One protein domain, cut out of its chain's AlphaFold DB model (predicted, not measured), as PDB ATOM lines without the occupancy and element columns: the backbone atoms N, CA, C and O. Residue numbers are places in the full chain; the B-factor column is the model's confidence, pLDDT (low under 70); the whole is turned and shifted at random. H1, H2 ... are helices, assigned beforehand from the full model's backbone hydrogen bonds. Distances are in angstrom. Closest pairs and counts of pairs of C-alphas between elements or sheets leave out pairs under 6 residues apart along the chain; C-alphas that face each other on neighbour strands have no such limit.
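This is residues 3 to 53 of the 272 residues of the protein "Hypothetical protein" of Prymnesium polylepis (UniProt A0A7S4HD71). Look for two separate lobes joined by a long strip of chain: H1 at one end, and at the other a small U made by H2 and H4 as its two sides and H3 at its turn. Residues 14 to 31, with no named element, make the strip. The printed part has 51 residues with four named helices in the order H1, H2, H3, H4, and no named strand. The class is all helix, with 24 residues, under half, in named elements. The whole is loose, with a radius of gyration of the C-alphas of 13.4 A and spans of 41 by 20 by 9 A.

Begin with H1, residues 7 to 13, which is apart from H2, residues 32 to 37, from H3, residues 40 to 43, and from H4, residues 45 to 51. H2 is close to H3 but not clearly touching it; their closest C-alphas, those of Trp 35 and Cys 41, are 7.6 A apart. H3 and H4 only just touch, only at the corner by their link, with 3 pairs of C-alphas within 8 A; the closest, those of Cys 41 and Met 48, are 5.6 A apart. H2 and H4 are close but not clearly touching, at a shallow tilt of 29 degrees, opposite ways; their closest C-alphas, those of Cys 32 and Thr 51, are 7.8 A apart. In H2 every O i to N i+4 pair is within hydrogen-bond range, in H1 and in H4 2 of 3 are, and H3 is too short for such a pair.

Find C-alpha 7 at (2.679, -4.168, -16.519); from there H1 runs 9.9 A to C-alpha 13. H2 begins at C-alpha 32, (-12.527, -17.411, 7.342), and spans 8.7 A. H3 spans 4.8 A, and H4 runs 9.9 A to C-alpha 51 at (-7.092, -13.484, 3.449).

The C-alphas farthest apart, those of Thr 5 and Glu 34, are 41.3 A apart. The printed part has no cut. The link from H1 to H2 is long, and the other two are tight. The mean pLDDT of the printed part is 82.9; look at residues 21 to 24 for the values under 70.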
ATOM      1  N   CYS A   3       3.668  -9.211 -19.273       81.62
ATOM      2  CA  CYS A   3       3.949  -8.776 -17.899       81.62
ATOM      3  C   CYS A   3       5.018  -7.667 -17.795       81.62
ATOM      4  O   CYS A   3       5.033  -6.928 -16.815       81.62
ATOM      5  N   GLU A   4       5.898  -7.548 -18.793       83.62
ATOM      6  CA  GLU A   4       6.974  -6.549 -18.871       83.62
ATOM      7  C   GLU A   4       6.553  -5.346 -19.730       83.62
ATOM      8  O   GLU A   4       6.886  -4.208 -19.412       83.62
ATOM      9  N   THR A   5       5.800  -5.583 -20.811       90.44
ATOM     10  CA  THR A   5       5.391  -4.556 -21.789       90.44
ATOM     11  C   THR A   5       4.075  -3.859 -21.446       90.44
ATOM     12  O   THR A   5       3.855  -2.732 -21.884       90.44
ATOM     13  N   ASN A   6       3.202  -4.496 -20.661       86.50
ATOM     14  CA  ASN A   6       1.887  -3.982 -20.272       86.50
ATOM     15  C   ASN A   6       1.619  -4.210 -18.770       86.50
ATOM     16  O   ASN A   6       0.554  -4.680 -18.355       86.50
ATOM     17  N   HIS A   7       2.631  -3.898 -17.956       78.44
ATOM     18  CA  HIS A   7       2.679  -4.168 -16.519       78.44
ATOM     19  C   HIS A   7       1.400  -3.748 -15.768       78.44
ATOM     20  O   HIS A   7       0.800  -4.569 -15.082       78.44
ATOM     21  N   ASP A   8       0.921  -2.514 -15.936       78.50
ATOM     22  CA  ASP A   8      -0.186  -1.974 -15.126       78.50
ATOM     23  C   ASP A   8      -1.561  -2.587 -15.426       78.50
ATOM     24  O   ASP A   8      -2.446  -2.588 -14.559       78.50
ATOM     25  N   PHE A   9      -1.762  -3.098 -16.644       85.44
ATOM     26  CA  PHE A   9      -2.945  -3.880 -16.995       85.44
ATOM     27  C   PHE A   9      -2.782  -5.323 -16.518       85.44
ATOM     28  O   PHE A   9      -3.659  -5.854 -15.838       85.44
ATOM     29  N   MET A  10      -1.639  -5.944 -16.815       81.25
ATOM     30  CA  MET A  10      -1.376  -7.343 -16.483       81.25
ATOM     31  C   MET A  10      -1.296  -7.588 -14.968       81.25
ATOM     32  O   MET A  10      -1.748  -8.628 -14.501       81.25
ATOM     33  N   ALA A  11      -0.863  -6.604 -14.178       72.19
ATOM     34  CA  ALA A  11      -0.912  -6.622 -12.715       72.19
ATOM     35  C   ALA A  11      -2.337  -6.576 -12.132       72.19
ATOM     36  O   ALA A  11      -2.531  -6.893 -10.961       72.19
ATOM     37  N   LYS A  12      -3.343  -6.184 -12.924       71.81
ATOM     38  CA  LYS A  12      -4.760  -6.162 -12.516       71.81
ATOM     39  C   LYS A  12      -5.542  -7.334 -13.104       71.81
ATOM     40  O   LYS A  12      -6.375  -7.906 -12.412       71.81
ATOM     41  N   ALA A  13      -5.272  -7.684 -14.361       78.25
ATOM     42  CA  ALA A  13      -5.968  -8.740 -15.090       78.25
ATOM     43  C   ALA A  13      -5.378 -10.141 -14.839       78.25
ATOM     44  O   ALA A  13      -6.126 -11.107 -14.721       78.25
ATOM     45  N   CYS A  14      -4.049 -10.251 -14.736       77.56
ATOM     46  CA  CYS A  14      -3.307 -11.516 -14.702       77.56
ATOM     47  C   CYS A  14      -2.173 -11.544 -13.639       77.56
ATOM     48  O   CYS A  14      -1.082 -12.042 -13.940       77.56
ATOM     49  N   PRO A  15      -2.370 -11.044 -12.397       75.94
ATOM     50  CA  PRO A  15      -1.279 -10.872 -11.426       75.94
ATOM     51  C   PRO A  15      -0.562 -12.177 -11.054       75.94
ATOM     52  O   PRO A  15       0.635 -12.156 -10.773       75.94
ATOM     53  N   VAL A  16      -1.268 -13.312 -11.108       74.19
ATOM     54  CA  VAL A  16      -0.714 -14.647 -10.835       74.19
ATOM     55  C   VAL A  16       0.239 -15.092 -11.942       74.19
ATOM     56  O   VAL A  16       1.363 -15.505 -11.676       74.19
ATOM     57  N   SER A  17      -0.178 -14.952 -13.204       79.38
ATOM     58  CA  SER A  17       0.635 -15.315 -14.373       79.38
ATOM     59  C   SER A  17       1.883 -14.441 -14.521       79.38
ATOM     60  O   SER A  17       2.860 -14.877 -15.120       79.38
ATOM     61  N   CYS A  18       1.858 -13.230 -13.961       82.75
ATOM     62  CA  CYS A  18       3.006 -12.329 -13.908       82.75
ATOM     63  C   CYS A  18       3.850 -12.461 -12.629       82.75
ATOM     64  O   CYS A  18       4.779 -11.681 -12.446       82.75
ATOM     65  N   GLY A  19       3.541 -13.411 -11.736       71.25
ATOM     66  CA  GLY A  19       4.290 -13.635 -10.493       71.25
ATOM     67  C   GLY A  19       4.185 -12.504  -9.460       71.25
ATOM     68  O   GLY A  19       4.927 -12.503  -8.482       71.25
ATOM     69  N   ILE A  20       3.268 -11.551  -9.658       74.62
ATOM     70  CA  ILE A  20       3.065 -10.374  -8.793       74.62
ATOM     71  C   ILE A  20       2.354 -10.783  -7.496       74.62
ATOM     72  O   ILE A  20       2.616 -10.234  -6.427       74.62
ATOM     73  N   CYS A  21       1.488 -11.793  -7.574       58.69
ATOM     74  CA  CYS A  21       1.051 -12.563  -6.420       58.69
ATOM     75  C   CYS A  21       1.104 -14.060  -6.741       58.69
ATOM     76  O   CYS A  21       1.023 -14.464  -7.897       58.69
ATOM     77  N   SER A  22       1.216 -14.892  -5.709       65.06
ATOM     78  CA  SER A  22       0.977 -16.327  -5.832       65.06
ATOM     79  C   SER A  22      -0.407 -16.635  -5.280       65.06
ATOM     80  O   SER A  22      -0.709 -16.261  -4.144       65.06
ATOM     81  N   THR A  23      -1.242 -17.346  -6.038       64.88
ATOM     82  CA  THR A  23      -2.426 -18.009  -5.479       64.88
ATOM     83  C   THR A  23      -1.991 -19.261  -4.731       64.88
ATOM     84  O   THR A  23      -2.252 -20.382  -5.170       64.88
ATOM     85  N   ASN A  24      -1.364 -19.073  -3.568       66.31
ATOM     86  CA  ASN A  24      -1.500 -20.073  -2.522       66.31
ATOM     87  C   ASN A  24      -2.952 -19.978  -2.041       66.31
ATOM     88  O   ASN A  24      -3.287 -19.123  -1.222       66.31
ATOM     89  N   CYS A  25      -3.841 -20.741  -2.681       72.12
ATOM     90  CA  CYS A  25      -5.268 -20.689  -2.394       72.12
ATOM     91  C   CYS A  25      -5.542 -21.466  -1.109       72.12
ATOM     92  O   CYS A  25      -5.907 -22.638  -1.134       72.12
ATOM     93  N   THR A  26      -5.281 -20.793   0.004       79.50
ATOM     94  CA  THR A  26      -5.445 -21.275   1.369       79.50
ATOM     95  C   THR A  26      -5.981 -20.129   2.203       79.50
ATOM     96  O   THR A  26      -5.415 -19.035   2.168       79.50
ATOM     97  N   ASP A  27      -7.030 -20.385   2.971       83.44
ATOM     98  CA  ASP A  27      -7.502 -19.445   3.981       83.44
ATOM     99  C   ASP A  27      -6.430 -19.252   5.061       83.44
ATOM    100  O   ASP A  27      -5.858 -20.218   5.569       83.44
ATOM    101  N   ALA A  28      -6.135 -17.991   5.378       86.31
ATOM    102  CA  ALA A  28      -5.072 -17.586   6.296       86.31
ATOM    103  C   ALA A  28      -5.543 -17.443   7.757       86.31
ATOM    104  O   ALA A  28      -4.741 -17.106   8.625       86.31
ATOM    105  N   SER A  29      -6.831 -17.672   8.030       85.56
ATOM    106  CA  SER A  29      -7.430 -17.650   9.367       85.56
ATOM    107  C   SER A  29      -8.450 -18.779   9.514       85.56
ATOM    108  O   SER A  29      -9.152 -19.115   8.561       85.56
ATOM    109  N   GLU A  30      -8.560 -19.334  10.719       86.50
ATOM    110  CA  GLU A  30      -9.612 -20.290  11.092       86.50
ATOM    111  C   GLU A  30     -11.022 -19.679  10.998       86.50
ATOM    112  O   GLU A  30     -11.957 -20.335  10.543       86.50
ATOM    113  N   HIS A  31     -11.157 -18.378  11.275       90.88
ATOM    114  CA  HIS A  31     -12.424 -17.645  11.200       90.88
ATOM    115  C   HIS A  31     -12.900 -17.344   9.770       90.88
ATOM    116  O   HIS A  31     -13.976 -16.774   9.593       90.88
ATOM    117  N   CYS A  32     -12.151 -17.717   8.727       90.06
ATOM    118  CA  CYS A  32     -12.527 -17.411   7.342       90.06
ATOM    119  C   CYS A  32     -13.922 -17.942   6.960       90.06
ATOM    120  O   CYS A  32     -14.659 -17.250   6.254       90.06
ATOM    121  N   VAL A  33     -14.314 -19.119   7.464       89.69
ATOM    122  CA  VAL A  33     -15.654 -19.699   7.253       89.69
ATOM    123  C   VAL A  33     -16.735 -18.872   7.958       89.69
ATOM    124  O   VAL A  33     -17.748 -18.531   7.348       89.69
ATOM    125  N   GLU A  34     -16.501 -18.497   9.215       93.62
ATOM    126  CA  GLU A  34     -17.405 -17.681  10.035       93.62
ATOM    127  C   GLU A  34     -17.634 -16.291   9.412       93.62
ATOM    128  O   GLU A  34     -18.767 -15.829   9.276       93.62
ATOM    129  N   TRP A  35     -16.560 -15.633   8.972       94.69
ATOM    130  CA  TRP A  35     -16.613 -14.337   8.293       94.69
ATOM    131  C   TRP A  35     -17.339 -14.419   6.946       94.69
ATOM    132  O   TRP A  35     -18.138 -13.540   6.621       94.69
ATOM    133  N   ALA A  36     -17.125 -15.490   6.174       92.25
ATOM    134  CA  ALA A  36     -17.853 -15.715   4.929       92.25
ATOM    135  C   ALA A  36     -19.361 -15.904   5.165       92.25
ATOM    136  O   ALA A  36     -20.163 -15.278   4.470       92.25
ATOM    137  N   GLN A  37     -19.753 -16.684   6.181       92.38
ATOM    138  CA  GLN A  37     -21.153 -16.849   6.595       92.38
ATOM    139  C   GLN A  37     -21.791 -15.528   7.058       92.38
ATOM    140  O   GLN A  37     -22.966 -15.290   6.796       92.38
ATOM    141  N   LYS A  38     -21.009 -14.646   7.696       96.81
ATOM    142  CA  LYS A  38     -21.429 -13.296   8.113       96.81
ATOM    143  C   LYS A  38     -21.517 -12.271   6.972       96.81
ATOM    144  O   LYS A  38     -21.931 -11.145   7.223       96.81
ATOM    145  N   GLY A  39     -21.163 -12.635   5.736       94.50
ATOM    146  CA  GLY A  39     -21.249 -11.748   4.568       94.50
ATOM    147  C   GLY A  39     -19.986 -10.930   4.270       94.50
ATOM    148  O   GLY A  39     -19.971 -10.154   3.318       94.50
ATOM    149  N   GLU A  40     -18.872 -11.133   4.979       95.81
ATOM    150  CA  GLU A  40     -17.634 -10.362   4.746       95.81
ATOM    151  C   GLU A  40     -17.098 -10.516   3.302       95.81
ATOM    152  O   GLU A  40     -16.402  -9.640   2.784       95.81
ATOM    153  N   CYS A  41     -17.448 -11.603   2.602       90.06
ATOM    154  CA  CYS A  41     -17.118 -11.808   1.187       90.06
ATOM    155  C   CYS A  41     -17.761 -10.775   0.237       90.06
ATOM    156  O   CYS A  41     -17.213 -10.522  -0.843       90.06
ATOM    157  N   THR A  42     -18.900 -10.176   0.610       93.06
ATOM    158  CA  THR A  42     -19.488  -9.027  -0.095       93.06
ATOM    159  C   THR A  42     -18.986  -7.716   0.491       93.06
ATOM    160  O   THR A  42     -18.503  -6.862  -0.256       93.06
ATOM    161  N   ASP A  43     -19.031  -7.591   1.814       93.81
ATOM    162  CA  ASP A  43     -18.938  -6.297   2.496       93.81
ATOM    163  C   ASP A  43     -17.482  -5.829   2.634       93.81
ATOM    164  O   ASP A  43     -17.161  -4.658   2.423       93.81
ATOM    165  N   ASN A  44     -16.566  -6.774   2.847       88.75
ATOM    166  CA  ASN A  44     -15.125  -6.558   2.961       88.75
ATOM    167  C   ASN A  44     -14.346  -7.349   1.894       88.75
ATOM    168  O   ASN A  44     -13.234  -7.852   2.096       88.75
ATOM    169  N   LYS A  45     -14.940  -7.434   0.698       83.38
ATOM    170  CA  LYS A  45     -14.491  -8.247  -0.441       83.38
ATOM    171  C   LYS A  45     -12.984  -8.196  -0.722       83.38
ATOM    172  O   LYS A  45     -12.388  -9.220  -1.035       83.38
ATOM    173  N   LYS A  46     -12.329  -7.030  -0.628       81.75
ATOM    174  CA  LYS A  46     -10.878  -6.911  -0.899       81.75
ATOM    175  C   LYS A  46     -10.001  -7.583   0.159       81.75
ATOM    176  O   LYS A  46      -8.974  -8.150  -0.202       81.75
ATOM    177  N   TYR A  47     -10.375  -7.488   1.433       84.38
ATOM    178  CA  TYR A  47      -9.671  -8.175   2.512       84.38
ATOM    179  C   TYR A  47      -9.932  -9.675   2.410       84.38
ATOM    180  O   TYR A  47      -8.995 -10.462   2.318       84.38
ATOM    181  N   MET A  48     -11.202 -10.060   2.305       88.62
ATOM    182  CA  MET A  48     -11.599 -11.461   2.289       88.62
ATOM    183  C   MET A  48     -11.082 -12.234   1.072       88.62
ATOM    184  O   MET A  48     -10.574 -13.332   1.240       88.62
ATOM    185  N   LEU A  49     -11.072 -11.666  -0.139       82.56
ATOM    186  CA  LEU A  49     -10.474 -12.340  -1.305       82.56
ATOM    187  C   LEU A  49      -8.944 -12.507  -1.210       82.56
ATOM    188  O   LEU A  49      -8.374 -13.292  -1.967       82.56
ATOM    189  N   ARG A  50      -8.269 -11.774  -0.312       82.75
ATOM    190  CA  ARG A  50      -6.824 -11.896  -0.057       82.75
ATOM    191  C   ARG A  50      -6.515 -12.830   1.117       82.75
ATOM    192  O   ARG A  50      -5.533 -13.560   1.049       82.75
ATOM    193  N   THR A  51      -7.308 -12.762   2.183       84.19
ATOM    194  CA  THR A  51      -7.092 -13.484   3.449       84.19
ATOM    195  C   THR A  51      -7.819 -14.830   3.476       84.19
ATOM    196  O   THR A  51      -7.309 -15.788   4.044       84.19
ATOM    197  N   CYS A  52      -8.989 -14.909   2.843       88.81
ATOM    198  CA  CYS A  52      -9.928 -16.033   2.876       88.81
ATOM    199  C   CYS A  52     -10.410 -16.436   1.456       88.81
ATOM    200  O   CYS A  52     -11.616 -16.412   1.170       88.81
ATOM    201  N   PRO A  53      -9.491 -16.738   0.513       85.19
ATOM    202  CA  PRO A  53      -9.847 -17.019  -0.876       85.19
ATOM    203  C   PRO A  53     -10.676 -18.304  -1.063       85.19
ATOM    204  O   PRO A  53     -11.428 -18.379  -2.035       85.19
TER     205      PRO A  53